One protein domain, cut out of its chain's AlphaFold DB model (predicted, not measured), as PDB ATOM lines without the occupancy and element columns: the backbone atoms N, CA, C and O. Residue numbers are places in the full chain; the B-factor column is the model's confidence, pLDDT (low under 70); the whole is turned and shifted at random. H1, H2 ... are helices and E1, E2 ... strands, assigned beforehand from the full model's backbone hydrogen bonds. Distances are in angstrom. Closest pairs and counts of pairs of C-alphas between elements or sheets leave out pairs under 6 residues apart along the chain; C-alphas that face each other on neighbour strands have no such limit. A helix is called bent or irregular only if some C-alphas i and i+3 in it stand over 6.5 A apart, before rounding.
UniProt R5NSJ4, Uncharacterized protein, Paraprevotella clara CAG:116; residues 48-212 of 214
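Overview. This is residues 48 to 212 of the 214 residues of an uncharacterized protein of Paraprevotella clara CAG:116 (UniProt R5NSJ4). A strongly twisted sheet of six strands is bent back on itself, E7 and E6 facing E2, E8 and E9 with E5 as the hinge, and a small sheet, E1 E4 E3, sits at the open side between these leaves. One irregular helix, H1, packs on both sheets, and the last stretch, residues 186 to 212, runs back to pair briefly with E3. The printed part has 165 residues, with E1 H1 E2 E3 E4 E5 E6 E7 E8 E9 along the chain; 80 residues, under half, are in named elements, mostly strand. The large sheet, order E7 E6 E5 E2 E8 E9, is mixed, and the small one antiparallel. The whole is compact, with a radius of gyration of the C-alphas of 15.0 A and spans of 44 by 36 by 30 A.

Arrangement. In the folded sheet, E2, residues 74 to 83, is antiparallel to E8, residues 163 to 173, with N 78 and O 168 2.8 A apart. E8 forms a hairpin with edge strand E9, residues 180 to 185, with N 169 and O 184 at 2.8 A. E2 is parallel to E5, residues 130 to 137, with N 81 and O 136 at 2.8 A. The meander, each strand the antiparallel neighbour of the one before, is E5, then E6, residues 140 to 150, then E7, residues 154 to 158: N 133 and O 147 are 2.8 A apart, N 148 and O 156 2.7 A. E6 bends by 53 degrees at residue 144. In the small sheet, E4, residues 115 to 120, is the inner strand, antiparallel to its neighbours, the edge strands E1, residues 51 to 53, and E3, residues 105 to 110; N 52 and O 118 are 2.9 A apart, as are N 106 and O 119. The closest C-alphas of E2 and E3 are those of Val 77 and Trp 105, 5.9 A. H1, residues 55 to 68, is on both sheets: across the strands of the small one, a two-layer arrangement with the helix on one face, at a height of 9.1 A, and along the strands of the large one, at 10.2 A. H1 is irregular, C-alphas 57 and 60 being 9.3 A apart; 4 of 10 O i to N i+4 pairs and 7 of 11 O i to N i+3 pairs are within hydrogen-bond range.

Along the chain. E1 begins at C-alpha 51, (34.219, -33.014, -46.887), and E9 ends at C-alpha 185, (32.318, -49.226, -39.434). E8 measures 29.5 A, E2 27.3 A, E6 25.3 A, E5 21.1 A and H1 14.1 A.

Size, cuts and confidence. The C-alphas of Glu 127 and Ala 176 are farthest apart, 43.8 A. The printed part has no cut; the link from E2 to E3 is long, 21 residues. Mean pLDDT of the printed part is 79.4; residues 138 to 143, 174 to 178 and 191 to 207 are among those under 70.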
ATOM      1  N   TRP A  48      36.140 -22.060 -46.634       84.75
ATOM      2  CA  TRP A  48      35.490 -23.284 -47.101       84.75
ATOM      3  C   TRP A  48      35.740 -24.431 -46.118       84.75
ATOM      4  O   TRP A  48      36.632 -24.357 -45.270       84.75
ATOM      5  N   MET A  49      34.937 -25.491 -46.212       86.50
ATOM      6  CA  MET A  49      35.126 -26.718 -45.435       86.50
ATOM      7  C   MET A  49      35.338 -27.909 -46.361       86.50
ATOM      8  O   MET A  49      34.693 -28.031 -47.403       86.50
ATOM      9  N   ALA A  50      36.245 -28.792 -45.958       88.12
ATOM     10  CA  ALA A  50      36.566 -30.002 -46.690       88.12
ATOM     11  C   ALA A  50      35.663 -31.156 -46.244       88.12
ATOM     12  O   ALA A  50      35.601 -31.470 -45.056       88.12
ATOM     13  N   GLY A  51      35.004 -31.825 -47.191       87.62
ATOM     14  CA  GLY A  51      34.219 -33.014 -46.887       87.62
ATOM     15  C   GLY A  51      33.960 -33.922 -48.083       87.62
ATOM     16  O   GLY A  51      34.071 -33.520 -49.244       87.62
ATOM     17  N   ILE A  52      33.612 -35.170 -47.785       86.56
ATOM     18  CA  ILE A  52      33.217 -36.191 -48.761       86.56
ATOM     19  C   ILE A  52      31.870 -36.788 -48.372       86.56
ATOM     20  O   ILE A  52      31.598 -37.018 -47.195       86.56
ATOM     21  N   GLU A  53      31.026 -37.047 -49.367       87.81
ATOM     22  CA  GLU A  53      29.796 -37.812 -49.172       87.81
ATOM     23  C   GLU A  53      30.133 -39.283 -48.867       87.81
ATOM     24  O   GLU A  53      30.909 -39.913 -49.584       87.81
ATOM     25  N   ILE A  54      29.554 -39.825 -47.794       87.50
ATOM     26  CA  ILE A  54      29.807 -41.186 -47.286       87.50
ATOM     27  C   ILE A  54      28.519 -41.998 -47.092       87.50
ATOM     28  O   ILE A  54      28.548 -43.056 -46.464       87.50
ATOM     29  N   THR A  55      27.389 -41.503 -47.604       86.69
ATOM     30  CA  THR A  55      26.046 -42.078 -47.421       86.69
ATOM     31  C   THR A  55      26.015 -43.586 -47.690       86.69
ATOM     32  O   THR A  55      25.558 -44.363 -46.854       86.69
ATOM     33  N   ASP A  56      26.583 -44.018 -48.816       86.12
ATOM     34  CA  ASP A  56      26.519 -45.416 -49.256       86.12
ATOM     35  C   ASP A  56      27.469 -46.351 -48.487       86.12
ATOM     36  O   ASP A  56      27.395 -47.573 -48.629       86.12
ATOM     37  N   LEU A  57      28.354 -45.812 -47.639       87.94
ATOM     38  CA  LEU A  57      29.369 -46.614 -46.957       87.94
ATOM     39  C   LEU A  57      28.847 -47.354 -45.723       87.94
ATOM     40  O   LEU A  57      29.529 -48.250 -45.237       87.94
ATOM     41  N   PHE A  58      27.658 -47.024 -45.215       85.56
ATOM     42  CA  PHE A  58      27.062 -47.699 -44.050       85.56
ATOM     43  C   PHE A  58      25.890 -48.622 -44.417       85.56
ATOM     44  O   PHE A  58      25.190 -49.134 -43.538       85.56
ATOM     45  N   GLY A  59      25.691 -48.871 -45.716       80.50
ATOM     46  CA  GLY A  59      24.705 -49.817 -46.230       80.50
ATOM     47  C   GLY A  59      23.281 -49.542 -45.739       80.50
ATOM     48  O   GLY A  59      22.858 -48.398 -45.579       80.50
ATOM     49  N   SER A  60      22.522 -50.608 -45.474       78.56
ATOM     50  CA  SER A  60      21.102 -50.523 -45.094       78.56
ATOM     51  C   SER A  60      20.836 -49.799 -43.770       78.56
ATOM     52  O   SER A  60      19.702 -49.404 -43.513       78.56
ATOM     53  N   SER A  61      21.856 -49.627 -42.926       77.06
ATOM     54  CA  SER A  61      21.717 -49.006 -41.605       77.06
ATOM     55  C   SER A  61      21.826 -47.478 -41.636       77.06
ATOM     56  O   SER A  61      21.621 -46.845 -40.602       77.06
ATOM     57  N   ILE A  62      22.118 -46.876 -42.798       83.75
ATOM     58  CA  ILE A  62      22.430 -45.445 -42.915       83.75
ATOM     59  C   ILE A  62      21.332 -44.533 -42.353       83.75
ATOM     60  O   ILE A  62      21.646 -43.588 -41.643       83.75
ATOM     61  N   TYR A  63      20.050 -44.824 -42.584       82.75
ATOM     62  CA  TYR A  63      18.973 -43.945 -42.111       82.75
ATOM     63  C   TYR A  63      18.823 -43.951 -40.587       82.75
ATOM     64  O   TYR A  63      18.649 -42.890 -39.997       82.75
ATOM     65  N   SER A  64      18.931 -45.122 -39.947       85.56
ATOM     66  CA  SER A  64      18.960 -45.208 -38.477       85.56
ATOM     67  C   SER A  64      20.188 -44.490 -37.934       85.56
ATOM     68  O   SER A  64      20.083 -43.691 -37.009       85.56
ATOM     69  N   LEU A  65      21.341 -44.721 -38.567       87.25
ATOM     70  CA  LEU A  65      22.604 -44.114 -38.180       87.25
ATOM     71  C   LEU A  65      22.554 -42.582 -38.265       87.25
ATOM     72  O   LEU A  65      23.041 -41.912 -37.364       87.25
ATOM     73  N   MET A  66      21.941 -42.016 -39.309       90.62
ATOM     74  CA  MET A  66      21.800 -40.565 -39.475       90.62
ATOM     75  C   MET A  66      20.943 -39.918 -38.384       90.62
ATOM     76  O   MET A  66      21.202 -38.770 -38.034       90.62
ATOM     77  N   GLU A  67      19.942 -40.618 -37.848       90.25
ATOM     78  CA  GLU A  67      19.183 -40.121 -36.694       90.25
ATOM     79  C   GLU A  67      19.975 -40.304 -35.391       90.25
ATOM     80  O   GLU A  67      20.039 -39.384 -34.575       90.25
ATOM     81  N   ASP A  68      20.664 -41.437 -35.225       89.94
ATOM     82  CA  ASP A  68      21.485 -41.713 -34.041       89.94
ATOM     83  C   ASP A  68      22.658 -40.723 -33.896       89.94
ATOM     84  O   ASP A  68      22.966 -40.295 -32.779       89.94
ATOM     85  N   VAL A  69      23.290 -40.313 -35.006       90.94
ATOM     86  CA  VAL A  69      24.406 -39.340 -35.048       90.94
ATOM     87  C   VAL A  69      24.031 -37.994 -34.425       90.94
ATOM     88  O   VAL A  69      24.890 -37.320 -33.860       90.94
ATOM     89  N   LYS A  70      22.751 -37.611 -34.478       89.81
ATOM     90  CA  LYS A  70      22.273 -36.338 -33.921       89.81
ATOM     91  C   LYS A  70      22.064 -36.380 -32.412       89.81
ATOM     92  O   LYS A  70      21.817 -35.352 -31.785       89.81
ATOM     93  N   THR A  71      22.117 -37.567 -31.816       87.62
ATOM     94  CA  THR A  71      21.896 -37.748 -30.383       87.62
ATOM     95  C   THR A  71      23.175 -37.484 -29.588       87.62
ATOM     96  O   THR A  71      24.286 -37.659 -30.080       87.62
ATOM     97  N   ASN A  72      23.030 -37.190 -28.293       83.62
ATOM     98  CA  ASN A  72      24.165 -37.066 -27.364       83.62
ATOM     99  C   ASN A  72      24.923 -38.388 -27.130       83.62
ATOM    100  O   ASN A  72      25.897 -38.418 -26.379       83.62
ATOM    101  N   ARG A  73      24.457 -39.493 -27.725       86.69
ATOM    102  CA  ARG A  73      25.134 -40.789 -27.677       86.69
ATOM    103  C   ARG A  73      26.295 -40.837 -28.656       86.69
ATOM    104  O   ARG A  73      27.273 -41.523 -28.382       86.69
ATOM    105  N   PHE A  74      26.203 -40.129 -29.780       90.19
ATOM    106  CA  PHE A  74      27.290 -40.084 -30.741       90.19
ATOM    107  C   PHE A  74      28.457 -39.279 -30.176       90.19
ATOM    108  O   PHE A  74      28.302 -38.127 -29.771       90.19
ATOM    109  N   ALA A  75      29.622 -39.917 -30.100       87.75
ATOM    110  CA  ALA A  75      30.707 -39.450 -29.253       87.75
ATOM    111  C   ALA A  75      31.998 -39.140 -30.013       87.75
ATOM    112  O   ALA A  75      32.743 -38.276 -29.554       87.75
ATOM    113  N   ALA A  76      32.277 -39.814 -31.134       89.19
ATOM    114  CA  ALA A  76      33.488 -39.569 -31.918       89.19
ATOM    115  C   ALA A  76      33.413 -40.139 -33.342       89.19
ATOM    116  O   ALA A  76      32.711 -41.120 -33.605       89.19
ATOM    117  N   VAL A  77      34.233 -39.563 -34.221       90.25
ATOM    118  CA  VAL A  77      34.549 -40.065 -35.563       90.25
ATOM    119  C   VAL A  77      36.021 -40.453 -35.585       90.25
ATOM    120  O   VAL A  77      36.859 -39.658 -35.184       90.25
ATOM    121  N   GLY A  78      36.347 -41.648 -36.059       89.12
ATOM    122  CA  GLY A  78      37.712 -42.082 -36.337       89.12
ATOM    123  C   GLY A  78      37.898 -42.289 -37.828       89.12
ATOM    124  O   GLY A  78      37.027 -42.857 -38.487       89.12
ATOM    125  N   VAL A  79      39.035 -41.841 -38.351       89.12
ATOM    126  CA  VAL A  79      39.383 -41.980 -39.767       89.12
ATOM    127  C   VAL A  79      40.792 -42.541 -39.869       89.12
ATOM    128  O   VAL A  79      41.736 -41.979 -39.311       89.12
ATOM    129  N   TYR A  80      40.932 -43.650 -40.587       87.44
ATOM    130  CA  TYR A  80      42.224 -44.281 -40.813       87.44
ATOM    131  C   TYR A  80      42.321 -44.897 -42.196       87.44
ATOM    132  O   TYR A  80      41.324 -45.137 -42.879       87.44
ATOM    133  N   VAL A  81      43.556 -45.150 -42.591       86.31
ATOM    134  CA  VAL A  81      43.930 -45.776 -43.844       86.31
ATOM    135  C   VAL A  81      44.556 -47.123 -43.529       86.31
ATOM    136  O   VAL A  81      45.341 -47.264 -42.587       86.31
ATOM    137  N   LYS A  82      44.214 -48.122 -44.330       85.00
ATOM    138  CA  LYS A  82      44.822 -49.448 -44.253       85.00
ATOM    139  C   LYS A  82      44.974 -50.056 -45.635       85.00
ATOM    140  O   LYS A  82      44.282 -49.646 -46.570       85.00
ATOM    141  N   TYR A  83      45.828 -51.067 -45.763       83.25
ATOM    142  CA  TYR A  83      45.786 -51.923 -46.944       83.25
ATOM    143  C   TYR A  83      44.461 -52.685 -47.003       83.25
ATOM    144  O   TYR A  83      43.978 -53.199 -45.995       83.25
ATOM    145  N   LYS A  84      43.901 -52.831 -48.207       80.25
ATOM    146  CA  LYS A  84      42.669 -53.604 -48.443       80.25
ATOM    147  C   LYS A  84      42.779 -55.060 -47.982       80.25
ATOM    148  O   LYS A  84      41.792 -55.674 -47.594       80.25
ATOM    149  N   SER A  85      43.988 -55.617 -48.026       80.44
ATOM    150  CA  SER A  85      44.292 -56.971 -47.558       80.44
ATOM    151  C   SER A  85      44.395 -57.093 -46.039       80.44
ATOM    152  O   SER A  85      44.443 -58.215 -45.548       80.44
ATOM    153  N   ASN A  86      44.479 -55.981 -45.308       78.75
ATOM    154  CA  ASN A  86      44.608 -55.984 -43.861       78.75
ATOM    155  C   ASN A  86      43.206 -56.072 -43.217       78.75
ATOM    156  O   ASN A  86      42.413 -55.125 -43.327       78.75
ATOM    157  N   PRO A  87      42.849 -57.199 -42.574       68.75
ATOM    158  CA  PRO A  87      41.543 -57.347 -41.945       68.75
ATOM    159  C   PRO A  87      41.467 -56.635 -40.592       68.75
ATOM    160  O   PRO A  87      40.354 -56.404 -40.117       68.75
ATOM    161  N   ASP A  88      42.607 -56.282 -39.995       72.38
ATOM    162  CA  ASP A  88      42.665 -55.829 -38.615       72.38
ATOM    163  C   ASP A  88      42.003 -54.459 -38.447       72.38
ATOM    164  O   ASP A  88      41.922 -53.626 -39.367       72.38
ATOM    165  N   LYS A  89      41.441 -54.284 -37.252       72.25
ATOM    166  CA  LYS A  89      40.711 -53.097 -36.832       72.25
ATOM    167  C   LYS A  89      41.550 -52.375 -35.778       72.25
ATOM    168  O   LYS A  89      41.785 -52.973 -34.729       72.25
ATOM    169  N   PRO A  90      41.901 -51.096 -35.997       71.88
ATOM    170  CA  PRO A  90      42.592 -50.317 -34.986       71.88
ATOM    171  C   PRO A  90      41.688 -50.094 -33.772       71.88
ATOM    172  O   PRO A  90      40.462 -49.948 -33.876       71.88
ATOM    173  N   PHE A  91      42.302 -50.036 -32.602       74.75
ATOM    174  CA  PHE A  91      41.623 -49.700 -31.366       74.75
ATOM    175  C   PHE A  91      41.188 -48.225 -31.354       74.75
ATOM    176  O   PHE A  91      41.776 -47.356 -31.992       74.75
ATOM    177  N   CYS A  92      40.148 -47.903 -30.581       73.12
ATOM    178  CA  CYS A  92      39.590 -46.543 -30.542       73.12
ATOM    179  C   CYS A  92      40.605 -45.483 -30.072       73.12
ATOM    180  O   CYS A  92      40.584 -44.357 -30.569       73.12
ATOM    181  N   TRP A  93      41.509 -45.835 -29.150       71.56
ATOM    182  CA  TRP A  93      42.580 -44.937 -28.703       71.56
ATOM    183  C   TRP A  93      43.630 -44.686 -29.791       71.56
ATOM    184  O   TRP A  93      44.168 -43.586 -29.866       71.56
ATOM    185  N   GLU A  94      43.879 -45.661 -30.670       71.38
ATOM    186  CA  GLU A  94      44.806 -45.517 -31.801       71.38
ATOM    187  C   GLU A  94      44.262 -44.563 -32.854       71.38
ATOM    188  O   GLU A  94      45.039 -43.972 -33.581       71.38
ATOM    189  N   LEU A  95      42.942 -44.367 -32.914       72.94
ATOM    190  CA  LEU A  95      42.294 -43.417 -33.821       72.94
ATOM    191  C   LEU A  95      42.140 -42.008 -33.233       72.94
ATOM    192  O   LEU A  95      41.415 -41.182 -33.798       72.94
ATOM    193  N   ALA A  96      42.751 -41.750 -32.070       73.56
ATOM    194  CA  ALA A  96      42.507 -40.558 -31.258       73.56
ATOM    195  C   ALA A  96      41.007 -40.247 -31.110       73.56
ATOM    196  O   ALA A  96      40.602 -39.089 -31.045       73.56
ATOM    197  N   MET A  97      40.170 -41.288 -31.034       74.62
ATOM    198  CA  MET A  97      38.749 -41.153 -30.717       74.62
ATOM    199  C   MET A  97      38.548 -41.027 -29.202       74.62
ATOM    200  O   MET A  97      37.530 -41.471 -28.672       74.62
ATOM    201  N   ASP A  98      39.520 -40.452 -28.486       71.25
ATOM    202  CA  ASP A  98      39.305 -40.079 -27.097       71.25
ATOM    203  C   ASP A  98      38.131 -39.090 -27.080       71.25
ATOM    204  O   ASP A  98      38.190 -38.061 -27.758       71.25
ATOM    205  N   PRO A  99      37.058 -39.370 -26.329       60.22
ATOM    206  CA  PRO A  99      35.885 -38.518 -26.328       60.22
ATOM    207  C   PRO A  99      36.105 -37.080 -25.828       60.22
ATOM    208  O   PRO A  99      35.137 -36.313 -25.818       60.22
ATOM    209  N   LEU A 100      37.299 -36.743 -25.332       62.69
ATOM    210  CA  LEU A 100      37.719 -35.396 -24.935       62.69
ATOM    211  C   LEU A 100      38.649 -34.719 -25.955       62.69
ATOM    212  O   LEU A 100      38.951 -33.537 -25.796       62.69
ATOM    213  N   THR A 101      39.102 -35.439 -26.982       68.75
ATOM    214  CA  THR A 101      40.045 -34.925 -27.980       68.75
ATOM    215  C   THR A 101      39.334 -34.654 -29.301       68.75
ATOM    216  O   THR A 101      38.638 -35.504 -29.854       68.75
ATOM    217  N   ASP A 102      39.526 -33.450 -29.832       78.69
ATOM    218  CA  ASP A 102      39.145 -33.124 -31.200       78.69
ATOM    219  C   ASP A 102      40.226 -33.619 -32.166       78.69
ATOM    220  O   ASP A 102      41.305 -33.039 -32.247       78.69
ATOM    221  N   ASN A 103      39.930 -34.682 -32.913       80.81
ATOM    222  CA  ASN A 103      40.816 -35.218 -33.948       80.81
ATOM    223  C   ASN A 103      40.580 -34.607 -35.347       80.81
ATOM    224  O   ASN A 103      41.051 -35.149 -36.345       80.81
ATOM    225  N   GLY A 104      39.833 -33.505 -35.437       88.75
ATOM    226  CA  GLY A 104      39.551 -32.785 -36.677       88.75
ATOM    227  C   GLY A 104      38.378 -33.330 -37.494       88.75
ATOM    228  O   GLY A 104      37.925 -32.663 -38.422       88.75
ATOM    229  N   TRP A 105      37.842 -34.506 -37.163       91.00
ATOM    230  CA  TRP A 105      36.794 -35.144 -37.958       91.00
ATOM    231  C   TRP A 105      35.405 -34.986 -37.343       91.00
ATOM    232  O   TRP A 105      35.195 -35.097 -36.132       91.00
ATOM    233  N   SER A 106      34.425 -34.721 -38.198       92.69
ATOM    234  CA  SER A 106      33.016 -34.607 -37.829       92.69
ATOM    235  C   SER A 106      32.118 -35.123 -38.946       92.69
ATOM    236  O   SER A 106      32.561 -35.347 -40.073       92.69
ATOM    237  N   LEU A 107      30.846 -35.334 -38.626       93.50
ATOM    238  CA  LEU A 107      29.808 -35.656 -39.593       93.50
ATOM    239  C   LEU A 107      28.892 -34.457 -39.806       93.50
ATOM    240  O   LEU A 107      28.535 -33.770 -38.850       93.50
ATOM    241  N   TYR A 108      28.474 -34.266 -41.052       91.81
ATOM    242  CA  TYR A 108      27.365 -33.394 -41.418       91.81
ATOM    243  C   TYR A 108      26.232 -34.239 -42.001       91.81
ATOM    244  O   TYR A 108      26.457 -35.114 -42.842       91.81
ATOM    245  N   VAL A 109      25.012 -33.981 -41.533       91.56
ATOM    246  CA  VAL A 109      23.798 -34.691 -41.937       91.56
ATOM    247  C   VAL A 109      22.922 -33.727 -42.730       91.56
ATOM    248  O   VAL A 109      22.306 -32.829 -42.162       91.56
ATOM    249  N   GLU A 110      22.828 -33.918 -44.042       88.44
ATOM    250  CA  GLU A 110      21.933 -33.127 -44.889       88.44
ATOM    251  C   GLU A 110      20.547 -33.780 -44.896       88.44
ATOM    252  O   GLU A 110      20.271 -34.730 -45.637       88.44
ATOM    253  N   GLU A 111      19.667 -33.295 -44.018       83.62
ATOM    254  CA  GLU A 111      18.390 -33.956 -43.729       83.62
ATOM    255  C   GLU A 111      17.445 -34.034 -44.926       83.62
ATOM    256  O   GLU A 111      16.725 -35.025 -45.071       83.62
ATOM    257  N   TYR A 112      17.439 -32.997 -45.768       83.69
ATOM    258  CA  TYR A 112      16.475 -32.858 -46.856       83.69
ATOM    259  C   TYR A 112      16.664 -33.931 -47.934       83.69
ATOM    260  O   TYR A 112      15.706 -34.579 -48.346       83.69
ATOM    261  N   VAL A 113      17.912 -34.156 -48.351       84.81
ATOM    262  CA  VAL A 113      18.265 -35.176 -49.354       84.81
ATOM    263  C   VAL A 113      18.747 -36.485 -48.734       84.81
ATOM    264  O   VAL A 113      19.097 -37.406 -49.466       84.81
ATOM    265  N   LYS A 114      18.760 -36.571 -47.399       86.69
ATOM    266  CA  LYS A 114      19.229 -37.725 -46.627       86.69
ATOM    267  C   LYS A 114      20.639 -38.168 -47.035       86.69
ATOM    268  O   LYS A 114      20.863 -39.334 -47.351       86.69
ATOM    269  N   ARG A 115      21.587 -37.227 -46.988       87.88
ATOM    270  CA  ARG A 115      23.014 -37.500 -47.208       87.88
ATOM    271  C   ARG A 115      23.839 -37.347 -45.944       87.88
ATOM    272  O   ARG A 115      23.568 -36.477 -45.116       87.88
ATOM    273  N   LEU A 116      24.862 -38.185 -45.832       89.75
ATOM    274  CA  LEU A 116      25.850 -38.131 -44.765       89.75
ATOM    275  C   LEU A 116      27.204 -37.746 -45.352       89.75
ATOM    276  O   LEU A 116      27.649 -38.343 -46.332       89.75
ATOM    277  N   TYR A 117      27.876 -36.790 -44.720       90.06
ATOM    278  CA  TYR A 117      29.190 -36.320 -45.137       90.06
ATOM    279  C   TYR A 117      30.198 -36.479 -44.001       90.06
ATOM    280  O   TYR A 117      29.905 -36.123 -42.860       90.06
ATOM    281  N   LEU A 118      31.394 -36.977 -44.323       91.94
ATOM    282  CA  LEU A 118      32.575 -36.856 -43.469       91.94
ATOM    283  C   LEU A 118      33.203 -35.488 -43.732       91.94
ATOM    284  O   LEU A 118      33.501 -35.173 -44.882       91.94
ATOM    285  N   VAL A 119      33.420 -34.699 -42.685       90.75
ATOM    286  CA  VAL A 119      33.881 -33.312 -42.781       90.75
ATOM    287  C   VAL A 119      35.103 -33.105 -41.893       90.75
ATOM    288  O   VAL A 119      35.125 -33.544 -40.741       90.75
ATOM    289  N   TYR A 120      36.108 -32.411 -42.420       90.88
ATOM    290  CA  TYR A 120      37.160 -31.823 -41.604       90.88
ATOM    291  C   TYR A 120      36.619 -30.538 -40.977       90.88
ATOM    292  O   TYR A 120      36.249 -29.598 -41.677       90.88
ATOM    293  N   ASN A 121      36.519 -30.518 -39.655       88.62
ATOM    294  CA  ASN A 121      35.748 -29.535 -38.889       88.62
ATOM    295  C   ASN A 121      36.412 -28.155 -38.745       88.62
ATOM    296  O   ASN A 121      35.865 -27.285 -38.069       88.62
ATOM    297  N   GLN A 122      37.569 -27.945 -39.371       88.38
ATOM    298  CA  GLN A 122      38.252 -26.659 -39.376       88.38
ATOM    299  C   GLN A 122      37.894 -25.877 -40.638       88.38
ATOM    300  O   GLN A 122      37.879 -26.420 -41.745       88.38
ATOM    301  N   LYS A 123      37.636 -24.579 -40.467       87.12
ATOM    302  CA  LYS A 123      37.448 -23.649 -41.582       87.12
ATOM    303  C   LYS A 123      38.791 -23.417 -42.279       87.12
ATOM    304  O   LYS A 123      39.795 -23.172 -41.615       87.12
ATOM    305  N   ILE A 124      38.794 -23.489 -43.604       88.38
ATOM    306  CA  ILE A 124      39.981 -23.328 -44.448       88.38
ATOM    307  C   ILE A 124      39.846 -22.009 -45.199       88.38
ATOM    308  O   ILE A 124      38.761 -21.694 -45.685       88.38
ATOM    309  N   ALA A 125      40.918 -21.229 -45.283       88.62
ATOM    310  CA  ALA A 125      40.881 -19.933 -45.944       88.62
ATOM    311  C   ALA A 125      40.621 -20.090 -47.452       88.62
ATOM    312  O   ALA A 125      41.027 -21.071 -48.078       88.62
ATOM    313  N   THR A 126      39.891 -19.155 -48.061       85.56
ATOM    314  CA  THR A 126      39.546 -19.252 -49.490       85.56
ATOM    315  C   THR A 126      40.734 -19.099 -50.429       85.56
ATOM    316  O   THR A 126      40.640 -19.564 -51.565       85.56
ATOM    317  N   GLU A 127      41.825 -18.488 -49.984       88.44
ATOM    318  CA  GLU A 127      43.107 -18.452 -50.685       88.44
ATOM    319  C   GLU A 127      43.809 -19.816 -50.743       88.44
ATOM    320  O   GLU A 127      44.637 -20.035 -51.627       88.44
ATOM    321  N   ASP A 128      43.465 -20.741 -49.843       90.56
ATOM    322  CA  ASP A 128      44.021 -22.086 -49.834       90.56
ATOM    323  C   ASP A 128      43.207 -22.996 -50.758       90.56
ATOM    324  O   ASP A 128      42.068 -23.371 -50.475       90.56
ATOM    325  N   ASP A 129      43.819 -23.412 -51.866       88.25
ATOM    326  CA  ASP A 129      43.187 -24.318 -52.832       88.25
ATOM    327  C   ASP A 129      43.188 -25.787 -52.380       88.25
ATOM    328  O   ASP A 129      42.581 -26.643 -53.033       88.25
ATOM    329  N   ARG A 130      43.884 -26.107 -51.282       90.00
ATOM    330  CA  ARG A 130      43.948 -27.460 -50.724       90.00
ATOM    331  C   ARG A 130      44.213 -27.473 -49.224       90.00
ATOM    332  O   ARG A 130      44.873 -26.581 -48.704       90.00
ATOM    333  N   ILE A 131      43.816 -28.561 -48.574       90.69
ATOM    334  CA  ILE A 131      44.203 -28.896 -47.202       90.69
ATOM    335  C   ILE A 131      44.682 -30.344 -47.131       90.69
ATOM    336  O   ILE A 131      44.097 -31.232 -47.751       90.69
ATOM    337  N   ASP A 132      45.737 -30.578 -46.358       90.94
ATOM    338  CA  ASP A 132      46.202 -31.912 -45.990       90.94
ATOM    339  C   ASP A 132      45.694 -32.239 -44.586       90.94
ATOM    340  O   ASP A 132      46.109 -31.612 -43.612       90.94
ATOM    341  N   VAL A 133      44.803 -33.223 -44.482       89.00
ATOM    342  CA  VAL A 133      44.242 -33.671 -43.207       89.00
ATOM    343  C   VAL A 133      44.922 -34.975 -42.791       89.00
ATOM    344  O   VAL A 133      44.824 -35.963 -43.525       89.00
ATOM    345  N   PRO A 134      45.625 -35.015 -41.649       87.00
ATOM    346  CA  PRO A 134      46.283 -36.229 -41.182       87.00
ATOM    347  C   PRO A 134      45.263 -37.329 -40.857       87.00
ATOM    348  O   PRO A 134      44.173 -37.064 -40.347       87.00
ATOM    349  N   VAL A 135      45.632 -38.578 -41.144       85.62
ATOM    350  CA  VAL A 135      44.849 -39.780 -40.822       85.62
ATOM    351  C   VAL A 135      45.770 -40.881 -40.311       85.62
ATOM    352  O   VAL A 135      46.952 -40.929 -40.647       85.62
ATOM    353  N   PHE A 136      45.236 -41.774 -39.484       82.44
ATOM    354  CA  PHE A 136      46.008 -42.888 -38.931       82.44
ATOM    355  C   PHE A 136      46.314 -43.939 -39.998       82.44
ATOM    356  O   PHE A 136      45.531 -44.121 -40.930       82.44
ATOM    357  N   TYR A 137      47.440 -44.642 -39.863       78.00
ATOM    358  CA  TYR A 137      47.864 -45.685 -40.800       78.00
ATOM    359  C   TYR A 137      48.273 -46.946 -40.054       78.00
ATOM    360  O   TYR A 137      49.236 -46.897 -39.298       78.00
ATOM    361  N   GLU A 138      47.575 -48.060 -40.294       69.56
ATOM    362  CA  GLU A 138      47.929 -49.389 -39.753       69.56
ATOM    363  C   GLU A 138      48.370 -49.356 -38.282       69.56
ATOM    364  O   GLU A 138      49.478 -49.774 -37.948       69.56
ATOM    365  N   GLU A 139      47.512 -48.787 -37.425       62.59
ATOM    366  CA  GLU A 139      47.709 -48.662 -35.964       62.59
ATOM    367  C   GLU A 139      48.865 -47.732 -35.544       62.59
ATOM    368  O   GLU A 139      49.167 -47.581 -34.361       62.59
ATOM    369  N   ARG A 140      49.514 -47.057 -36.497       63.56
ATOM    370  CA  ARG A 140      50.584 -46.085 -36.247       63.56
ATOM    371  C   ARG A 140      50.038 -44.667 -36.204       63.56
ATOM    372  O   ARG A 140      49.065 -44.327 -36.881       63.56
ATOM    373  N   GLU A 141      50.742 -43.831 -35.441       62.16
ATOM    374  CA  GLU A 141      50.533 -42.385 -35.399       62.16
ATOM    375  C   GLU A 141      50.419 -41.790 -36.814       62.16
ATOM    376  O   GLU A 141      51.060 -42.283 -37.751       62.16
ATOM    377  N   PRO A 142      49.651 -40.700 -36.986       60.81
ATOM    378  CA  PRO A 142      49.224 -40.197 -38.292       60.81
ATOM    379  C   PRO A 142      50.356 -39.547 -39.109       60.81
ATOM    380  O   PRO A 142      50.110 -38.819 -40.064       60.81
ATOM    381  N   MET A 143      51.619 -39.788 -38.748       63.34
ATOM    382  CA  MET A 143      52.796 -39.071 -39.238       63.34
ATOM    383  C   MET A 143      53.058 -39.216 -40.745       63.34
ATOM    384  O   MET A 143      53.853 -38.445 -41.284       63.34
ATOM    385  N   TRP A 144      52.412 -40.162 -41.437       73.00
ATOM    386  CA  TRP A 144      52.665 -40.417 -42.863       73.00
ATOM    387  C   TRP A 144      51.430 -40.464 -43.756       73.00
ATOM    388  O   TRP A 144      51.569 -40.199 -44.953       73.00
ATOM    389  N   ALA A 145      50.250 -40.781 -43.215       82.88
ATOM    390  CA  ALA A 145      49.043 -40.875 -44.019       82.88
ATOM    391  C   ALA A 145      48.198 -39.607 -43.927       82.88
ATOM    392  O   ALA A 145      48.018 -39.015 -42.862       82.88
ATOM    393  N   LYS A 146      47.679 -39.177 -45.074       87.56
ATOM    394  CA  LYS A 146      46.865 -37.969 -45.163       87.56
ATOM    395  C   LYS A 146      45.799 -38.063 -46.234       87.56
ATOM    396  O   LYS A 146      45.973 -38.704 -47.269       87.56
ATOM    397  N   CYS A 147      44.738 -37.332 -45.955       87.25
ATOM    398  CA  CYS A 147      43.611 -37.022 -46.800       87.25
ATOM    399  C   CYS A 147      43.793 -35.597 -47.344       87.25
ATOM    400  O   CYS A 147      43.607 -34.627 -46.616       87.25
ATOM    401  N   THR A 148      44.178 -35.456 -48.609       88.25
ATOM    402  CA  THR A 148      44.319 -34.160 -49.276       88.25
ATOM    403  C   THR A 148      43.010 -33.787 -49.960       88.25
ATOM    404  O   THR A 148      42.591 -34.449 -50.909       88.25
ATOM    405  N   PHE A 149      42.375 -32.706 -49.523       87.44
ATOM    406  CA  PHE A 149      41.184 -32.152 -50.163       87.44
ATOM    407  C   PHE A 149      41.576 -30.941 -50.988       87.44
ATOM    408  O   PHE A 149      42.340 -30.100 -50.527       87.44
ATOM    409  N   TYR A 150      41.026 -30.835 -52.187       85.56
ATOM    410  CA  TYR A 150      41.208 -29.691 -53.061       85.56
ATOM    411  C   TYR A 150      39.887 -28.946 -53.193       85.56
ATOM    412  O   TYR A 150      38.859 -29.558 -53.490       85.56
ATOM    413  N   LYS A 151      39.944 -27.621 -53.097       82.88
ATOM    414  CA  LYS A 151      38.805 -26.707 -53.227       82.88
ATOM    415  C   LYS A 151      38.057 -26.843 -54.557       82.88
ATOM    416  O   LYS A 151      36.892 -26.487 -54.655       82.88
ATOM    417  N   GLN A 152      38.689 -27.388 -55.595       79.06
ATOM    418  CA  GLN A 152      38.040 -27.701 -56.877       79.06
ATOM    419  C   GLN A 152      37.155 -28.963 -56.840       79.06
ATOM    420  O   GLN A 152      36.529 -29.303 -57.839       79.06
ATOM    421  N   GLY A 153      37.105 -29.667 -55.705       76.69
ATOM    422  CA  GLY A 153      36.277 -30.855 -55.522       76.69
ATOM    423  C   GLY A 153      37.002 -32.173 -55.806       76.69
ATOM    424  O   GLY A 153      36.370 -33.142 -56.215       76.69
ATOM    425  N   THR A 154      38.321 -32.230 -55.605       78.12
ATOM    426  CA  THR A 154      39.098 -33.480 -55.701       78.12
ATOM    427  C   THR A 154      39.638 -33.892 -54.336       78.12
ATOM    428  O   THR A 154      39.886 -33.044 -53.484       78.12
ATOM    429  N   PHE A 155      39.824 -35.193 -54.114       81.12
ATOM    430  CA  PHE A 155      40.212 -35.760 -52.819       81.12
ATOM    431  C   PHE A 155      41.263 -36.855 -53.001       81.12
ATOM    432  O   PHE A 155      41.053 -37.726 -53.827       81.12
ATOM    433  N   GLN A 156      42.382 -36.834 -52.278       80.75
ATOM    434  CA  GLN A 156      43.508 -37.772 -52.395       80.75
ATOM    435  C   GLN A 156      43.864 -38.420 -51.064       80.75
ATOM    436  O   GLN A 156      43.849 -37.757 -50.037       80.75
ATOM    437  N   ILE A 157      44.250 -39.699 -51.097       80.94
ATOM    438  CA  ILE A 157      44.912 -40.365 -49.970       80.94
ATOM    439  C   ILE A 157      46.372 -40.578 -50.329       80.94
ATOM    440  O   ILE A 157      46.705 -41.042 -51.418       80.94
ATOM    441  N   THR A 158      47.244 -40.236 -49.394       79.88
ATOM    442  CA  THR A 158      48.659 -40.587 -49.443       79.88
ATOM    443  C   THR A 158      48.978 -41.465 -48.238       79.88
ATOM    444  O   THR A 158      48.565 -41.086 -47.143       79.88
ATOM    445  N   PRO A 159      49.738 -42.565 -48.401       70.69
ATOM    446  CA  PRO A 159      50.145 -43.188 -49.670       70.69
ATOM    447  C   PRO A 159      48.988 -43.952 -50.360       70.69
ATOM    448  O   PRO A 159      48.005 -44.298 -49.719       70.69
ATOM    449  N   PHE A 160      49.073 -44.159 -51.682       67.75
ATOM    450  CA  PHE A 160      47.920 -44.549 -52.523       67.75
ATOM    451  C   PHE A 160      47.801 -46.056 -52.830       67.75
ATOM    452  O   PHE A 160      46.692 -46.551 -53.016       67.75
ATOM    453  N   ASP A 161      48.905 -46.802 -52.927       73.56
ATOM    454  CA  ASP A 161      48.870 -48.135 -53.550       73.56
ATOM    455  C   ASP A 161      48.161 -49.188 -52.676       73.56
ATOM    456  O   ASP A 161      48.619 -49.506 -51.580       73.56
ATOM    457  N   GLY A 162      47.026 -49.714 -53.153       76.12
ATOM    458  CA  GLY A 162      46.243 -50.764 -52.484       76.12
ATOM    459  C   GLY A 162      45.581 -50.358 -51.159       76.12
ATOM    460  O   GLY A 162      45.147 -51.236 -50.403       76.12
ATOM    461  N   MET A 163      45.522 -49.057 -50.860       80.81
ATOM    462  CA  MET A 163      44.999 -48.529 -49.600       80.81
ATOM    463  C   MET A 163      43.558 -48.036 -49.715       80.81
ATOM    464  O   MET A 163      43.123 -47.544 -50.753       80.81
ATOM    465  N   VAL A 164      42.823 -48.148 -48.613       85.38
ATOM    466  CA  VAL A 164      41.417 -47.748 -48.501       85.38
ATOM    467  C   VAL A 164      41.213 -46.880 -47.263       85.38
ATOM    468  O   VAL A 164      41.894 -47.075 -46.251       85.38
ATOM    469  N   LEU A 165      40.273 -45.933 -47.330       87.56
ATOM    470  CA  LEU A 165      39.835 -45.182 -46.151       87.56
ATOM    471  C   LEU A 165      38.778 -45.984 -45.396       87.56
ATOM    472  O   LEU A 165      37.846 -46.535 -45.991       87.56
ATOM    473  N   LYS A 166      38.888 -45.976 -44.073       88.75
ATOM    474  CA  LYS A 166      37.893 -46.511 -43.155       88.75
ATOM    475  C   LYS A 166      37.430 -45.440 -42.188       88.75
ATOM    476  O   LYS A 166      38.228 -44.652 -41.682       88.75
ATOM    477  N   ILE A 167      36.130 -45.457 -41.917       90.12
ATOM    478  CA  ILE A 167      35.474 -44.550 -40.982       90.12
ATOM    479  C   ILE A 167      34.863 -45.390 -39.866       90.12
ATOM    480  O   ILE A 167      34.130 -46.348 -40.128       90.12
ATOM    481  N   VAL A 168      35.165 -45.021 -38.626       89.62
ATOM    482  CA  VAL A 168      34.640 -45.652 -37.413       89.62
ATOM    483  C   VAL A 168      33.835 -44.623 -36.641       89.62
ATOM    484  O   VAL A 168      34.303 -43.514 -36.391       89.62
ATOM    485  N   LEU A 169      32.620 -44.985 -36.251       90.31
ATOM    486  CA  LEU A 169      31.718 -44.125 -35.495       90.31
ATOM    487  C   LEU A 169      31.532 -44.696 -34.098       90.31
ATOM    488  O   LEU A 169      31.130 -45.851 -33.958       90.31
ATOM    489  N   GLY A 170      31.828 -43.894 -33.079       88.94
ATOM    490  CA  GLY A 170      31.724 -44.282 -31.676       88.94
ATOM    491  C   GLY A 170      30.445 -43.765 -31.023       88.94
ATOM    492  O   GLY A 170      30.160 -42.567 -31.086       88.94
ATOM    493  N   PHE A 171      29.704 -44.655 -30.362       88.31
ATOM    494  CA  PHE A 171      28.469 -44.350 -29.638       88.31
ATOM    495  C   PHE A 171      28.527 -44.824 -28.188       88.31
ATOM    496  O   PHE A 171      29.000 -45.924 -27.906       88.31
ATOM    497  N   ASP A 172      27.975 -43.997 -27.299       84.75
ATOM    498  CA  ASP A 172      27.951 -44.145 -25.846       84.75
ATOM    499  C   ASP A 172      29.362 -44.322 -25.266       84.75
ATOM    500  O   ASP A 172      29.985 -45.382 -25.356       84.75
ATOM    501  N   LYS A 173      29.889 -43.260 -24.649       74.56
ATOM    502  CA  LYS A 173      31.220 -43.278 -24.025       74.56
ATOM    503  C   LYS A 173      31.262 -44.366 -22.943       74.56
ATOM    504  O   LYS A 173      30.468 -44.326 -22.000       74.56
ATOM    505  N   ALA A 174      32.173 -45.332 -23.061       69.69
ATOM    506  CA  ALA A 174      32.341 -46.355 -22.035       69.69
ATOM    507  C   ALA A 174      32.995 -45.744 -20.783       69.69
ATOM    508  O   ALA A 174      33.929 -44.948 -20.878       69.69
ATOM    509  N   SER A 175      32.546 -46.150 -19.594       58.25
ATOM    510  CA  SER A 175      33.055 -45.637 -18.311       58.25
ATOM    511  C   SER A 175      34.530 -45.969 -18.043       58.25
ATOM    512  O   SER A 175      35.152 -45.332 -17.197       58.25
ATOM    513  N   ALA A 176      35.099 -46.943 -18.762       55.06
ATOM    514  CA  ALA A 176      36.456 -47.451 -18.563       55.06
ATOM    515  C   ALA A 176      37.553 -46.700 -19.351       55.06
ATOM    516  O   ALA A 176      38.675 -47.183 -19.425       55.06
ATOM    517  N   GLY A 177      37.255 -45.535 -19.936       53.62
ATOM    518  CA  GLY A 177      38.276 -44.614 -20.461       53.62
ATOM    519  C   GLY A 177      38.915 -44.976 -21.806       53.62
ATOM    520  O   GLY A 177      39.720 -44.193 -22.296       53.62
ATOM    521  N   CYS A 178      38.560 -46.105 -22.432       53.47
ATOM    522  CA  CYS A 178      39.263 -46.581 -23.635       53.47
ATOM    523  C   CYS A 178      38.355 -46.970 -24.819       53.47
ATOM    524  O   CYS A 178      38.821 -47.641 -25.739       53.47
ATOM    525  N   GLY A 179      37.065 -46.613 -24.836       71.69
ATOM    526  CA  GLY A 179      36.217 -47.011 -25.967       71.69
ATOM    527  C   GLY A 179      34.757 -46.579 -25.925       71.69
ATOM    528  O   GLY A 179      34.340 -45.731 -25.133       71.69
ATOM    529  N   PHE A 180      33.985 -47.209 -26.805       81.06
ATOM    530  CA  PHE A 180      32.561 -46.975 -27.024       81.06
ATOM    531  C   PHE A 180      31.779 -48.250 -26.729       81.06
ATOM    532  O   PHE A 180      32.273 -49.347 -26.992       81.06
ATOM    533  N   VAL A 181      30.556 -48.122 -26.212       84.69
ATOM    534  CA  VAL A 181      29.668 -49.286 -26.044       84.69
ATOM    535  C   VAL A 181      29.302 -49.859 -27.409       84.69
ATOM    536  O   VAL A 181      29.205 -51.073 -27.564       84.69
ATOM    537  N   THR A 182      29.115 -48.988 -28.405       85.44
ATOM    538  CA  THR A 182      28.788 -49.383 -29.775       85.44
ATOM    539  C   THR A 182      29.726 -48.696 -30.762       85.44
ATOM    540  O   THR A 182      29.978 -47.495 -30.656       85.44
ATOM    541  N   THR A 183      30.223 -49.445 -31.750       85.50
ATOM    542  CA  THR A 183      30.977 -48.888 -32.882       85.50
ATOM    543  C   THR A 183      30.375 -49.333 -34.204       85.50
ATOM    544  O   THR A 183      30.127 -50.527 -34.370       85.50
ATOM    545  N   TYR A 184      30.227 -48.410 -35.150       87.12
ATOM    546  CA  TYR A 184      29.884 -48.720 -36.541       87.12
ATOM    547  C   TYR A 184      31.085 -48.484 -37.445       87.12
ATOM    548  O   TYR A 184      31.845 -47.542 -37.231       87.12
ATOM    549  N   GLU A 185      31.231 -49.321 -38.465       87.44
ATOM    550  CA  GLU A 185      32.318 -49.226 -39.434       87.44
ATOM    551  C   GLU A 185      31.766 -49.082 -40.837       87.44
ATOM    552  O   GLU A 185      30.785 -49.731 -41.211       87.44
ATOM    553  N   SER A 186      32.421 -48.233 -41.614       89.25
ATOM    554  CA  SER A 186      32.117 -48.071 -43.022       89.25
ATOM    555  C   SER A 186      32.629 -49.256 -43.848       89.25
ATOM    556  O   SER A 186      33.608 -49.934 -43.506       89.25
ATOM    557  N   LEU A 187      32.032 -49.453 -45.020       88.75
ATOM    558  CA  LEU A 187      32.670 -50.164 -46.124       88.75
ATOM    559  C   LEU A 187      34.011 -49.500 -46.482       88.75
ATOM    560  O   LEU A 187      34.263 -48.342 -46.137       88.75
ATOM    561  N   ASP A 188      34.895 -50.270 -47.121       87.06
ATOM    562  CA  ASP A 188      36.171 -49.748 -47.620       87.06
ATOM    563  C   ASP A 188      35.907 -48.689 -48.680       87.06
ATOM    564  O   ASP A 188      35.301 -48.979 -49.714       87.06
ATOM    565  N   LEU A 189      36.389 -47.475 -48.434       84.75
ATOM    566  CA  LEU A 189      36.372 -46.446 -49.452       84.75
ATOM    567  C   LEU A 189      37.649 -46.559 -50.285       84.75
ATOM    568  O   LEU A 189      38.711 -46.051 -49.917       84.75
ATOM    569  N   ASP A 190      37.520 -47.268 -51.404       76.19
ATOM    570  CA  ASP A 190      38.564 -47.418 -52.413       76.19
ATOM    571  C   ASP A 190      38.551 -46.210 -53.359       76.19
ATOM    572  O   ASP A 190      37.650 -46.036 -54.188       76.19
ATOM    573  N   LEU A 191      39.552 -45.345 -53.214       65.12
ATOM    574  CA  LEU A 191      39.647 -44.106 -53.978       65.12
ATOM    575  C   LEU A 191      40.243 -44.271 -55.366       65.12
ATOM    576  O   LEU A 191      40.325 -43.284 -56.097       65.12
ATOM    577  N   SER A 192      40.591 -45.489 -55.800       59.97
ATOM    578  CA  SER A 192      40.884 -45.706 -57.220       59.97
ATOM    579  C   SER A 192      39.695 -45.320 -58.122       59.97
ATOM    580  O   SER A 192      39.866 -45.128 -59.323       59.97
ATOM    581  N   TYR A 193      38.497 -45.150 -57.544       53.16
ATOM    582  CA  TYR A 193      37.260 -44.708 -58.190       53.16
ATOM    583  C   TYR A 193      36.956 -43.210 -57.978       53.16
ATOM    584  O   TYR A 193      35.833 -42.830 -57.655       53.16
ATOM    585  N   TYR A 194      37.944 -42.343 -58.226       50.38
ATOM    586  CA  TYR A 194      37.841 -40.868 -58.198       50.38
ATOM    587  C   TYR A 194      36.568 -40.262 -58.798       50.38
ATOM    588  O   TYR A 194      36.149 -39.176 -58.406       50.38
ATOM    589  N   ASN A 195      35.969 -40.939 -59.774       42.78
ATOM    590  CA  ASN A 195      34.893 -40.393 -60.590       42.78
ATOM    591  C   ASN A 195      33.515 -40.379 -59.904       42.78
ATOM    592  O   ASN A 195      32.583 -39.834 -60.490       42.78
ATOM    593  N   SER A 196      33.351 -40.967 -58.711       43.66
ATOM    594  CA  SER A 196      32.034 -41.090 -58.055       43.66
ATOM    595  C   SER A 196      31.882 -40.368 -56.717       43.66
ATOM    596  O   SER A 196      30.755 -40.246 -56.241       43.66
ATOM    597  N   LEU A 197      32.958 -39.870 -56.104       50.34
ATOM    598  CA  LEU A 197      32.838 -39.123 -54.852       50.34
ATOM    599  C   LEU A 197      32.552 -37.655 -55.133       50.34
ATOM    600  O   LEU A 197      33.388 -36.926 -55.665       50.34
ATOM    601  N   ARG A 198      31.365 -37.205 -54.727       52.81
ATOM    602  CA  ARG A 198      31.065 -35.779 -54.634       52.81
ATOM    603  C   ARG A 198      31.867 -35.220 -53.465       52.81
ATOM    604  O   ARG A 198      31.483 -35.380 -52.308       52.81
ATOM    605  N   VAL A 199      33.003 -34.596 -53.764       55.38
ATOM    606  CA  VAL A 199      33.680 -33.737 -52.793       55.38
ATOM    607  C   VAL A 199      32.776 -32.536 -52.594       55.38
ATOM    608  O   VAL A 199      32.517 -31.751 -53.509       55.38
ATOM    609  N   PHE A 200      32.218 -32.468 -51.397       57.69
ATOM    610  CA  PHE A 200      31.295 -31.429 -51.014       57.69
ATOM    611  C   PHE A 200      32.141 -30.239 -50.590       57.69
ATOM    612  O   PHE A 200      32.561 -30.130 -49.442       57.69
ATOM    613  N   ASN A 201      32.441 -29.357 -51.543       52.97
ATOM    614  CA  ASN A 201      32.880 -28.021 -51.184       52.97
ATOM    615  C   ASN A 201      31.640 -27.304 -50.676       52.97
ATOM    616  O   ASN A 201      30.884 -26.724 -51.458       52.97
ATOM    617  N   LEU A 202      31.423 -27.367 -49.367       55.25
ATOM    618  CA  LEU A 202      30.613 -26.372 -48.689       55.25
ATOM    619  C   LEU A 202      31.353 -25.052 -48.803       55.25
ATOM    620  O   LEU A 202      32.109 -24.624 -47.932       55.25
ATOM    621  N   LEU A 203      31.161 -24.429 -49.954       51.88
ATOM    622  CA  LEU A 203      31.191 -23.001 -50.027       51.88
ATOM    623  C   LEU A 203      29.981 -22.546 -49.207       51.88
ATOM    624  O   LEU A 203      28.850 -22.921 -49.501       51.88
ATOM    625  N   GLN A 204      30.254 -21.663 -48.258       56.03
ATOM    626  CA  GLN A 204      29.373 -20.570 -47.864       56.03
ATOM    627  C   GLN A 204      28.669 -20.623 -46.510       56.03
ATOM    628  O   GLN A 204      27.828 -21.470 -46.257       56.03
ATOM    629  N   ASN A 205      28.943 -19.559 -45.740       47.34
ATOM    630  CA  ASN A 205      27.982 -18.637 -45.116       47.34
ATOM    631  C   ASN A 205      26.938 -19.170 -44.120       47.34
ATOM    632  O   ASN A 205      26.250 -18.347 -43.518       47.34
ATOM    633  N   GLU A 206      26.837 -20.475 -43.892       58.41
ATOM    634  CA  GLU A 206      25.917 -21.070 -42.924       58.41
ATOM    635  C   GLU A 206      26.697 -21.891 -41.893       58.41
ATOM    636  O   GLU A 206      27.604 -22.656 -42.229       58.41
ATOM    637  N   ASP A 207      26.368 -21.699 -40.614       69.88
ATOM    638  CA  ASP A 207      26.936 -22.481 -39.520       69.88
ATOM    639  C   ASP A 207      26.416 -23.918 -39.623       69.88
ATOM    640  O   ASP A 207      25.319 -24.245 -39.167       69.88
ATOM    641  N   LEU A 208      27.199 -24.772 -40.280       81.75
ATOM    642  CA  LEU A 208      26.874 -26.180 -40.445       81.75
ATOM    643  C   LEU A 208      26.763 -26.867 -39.096       81.75
ATOM    644  O   LEU A 208      27.641 -26.771 -38.233       81.75
ATOM    645  N   GLU A 209      25.695 -27.634 -38.952       89.38
ATOM    646  CA  GLU A 209      25.510 -28.458 -37.780       89.38
ATOM    647  C   GLU A 209      26.389 -29.713 -37.870       89.38
ATOM    648  O   GLU A 209      26.063 -30.676 -38.565       89.38
ATOM    649  N   LEU A 210      27.529 -29.675 -37.176       90.88
ATOM    650  CA  LEU A 210      28.493 -30.773 -37.123       90.88
ATOM    651  C   LEU A 210      28.292 -31.658 -35.890       90.88
ATOM    652  O   LEU A 210      27.916 -31.184 -34.812       90.88
ATOM    653  N   TYR A 211      28.605 -32.942 -36.058       92.00
ATOM    654  CA  TYR A 211      28.528 -33.958 -35.014       92.00
ATOM    655  C   TYR A 211      29.849 -34.737 -34.861       92.00
ATOM    656  O   TYR A 211      30.532 -34.969 -35.862       92.00
ATOM    657  N   PRO A 212      30.201 -35.222 -33.656       87.88
ATOM    658  CA  PRO A 212      29.466 -35.067 -32.398       87.88
ATOM    659  C   PRO A 212      29.450 -33.607 -31.927       87.88
ATOM    660  O   PRO A 212      30.322 -32.823 -32.295       87.88
TER     661      PRO A 212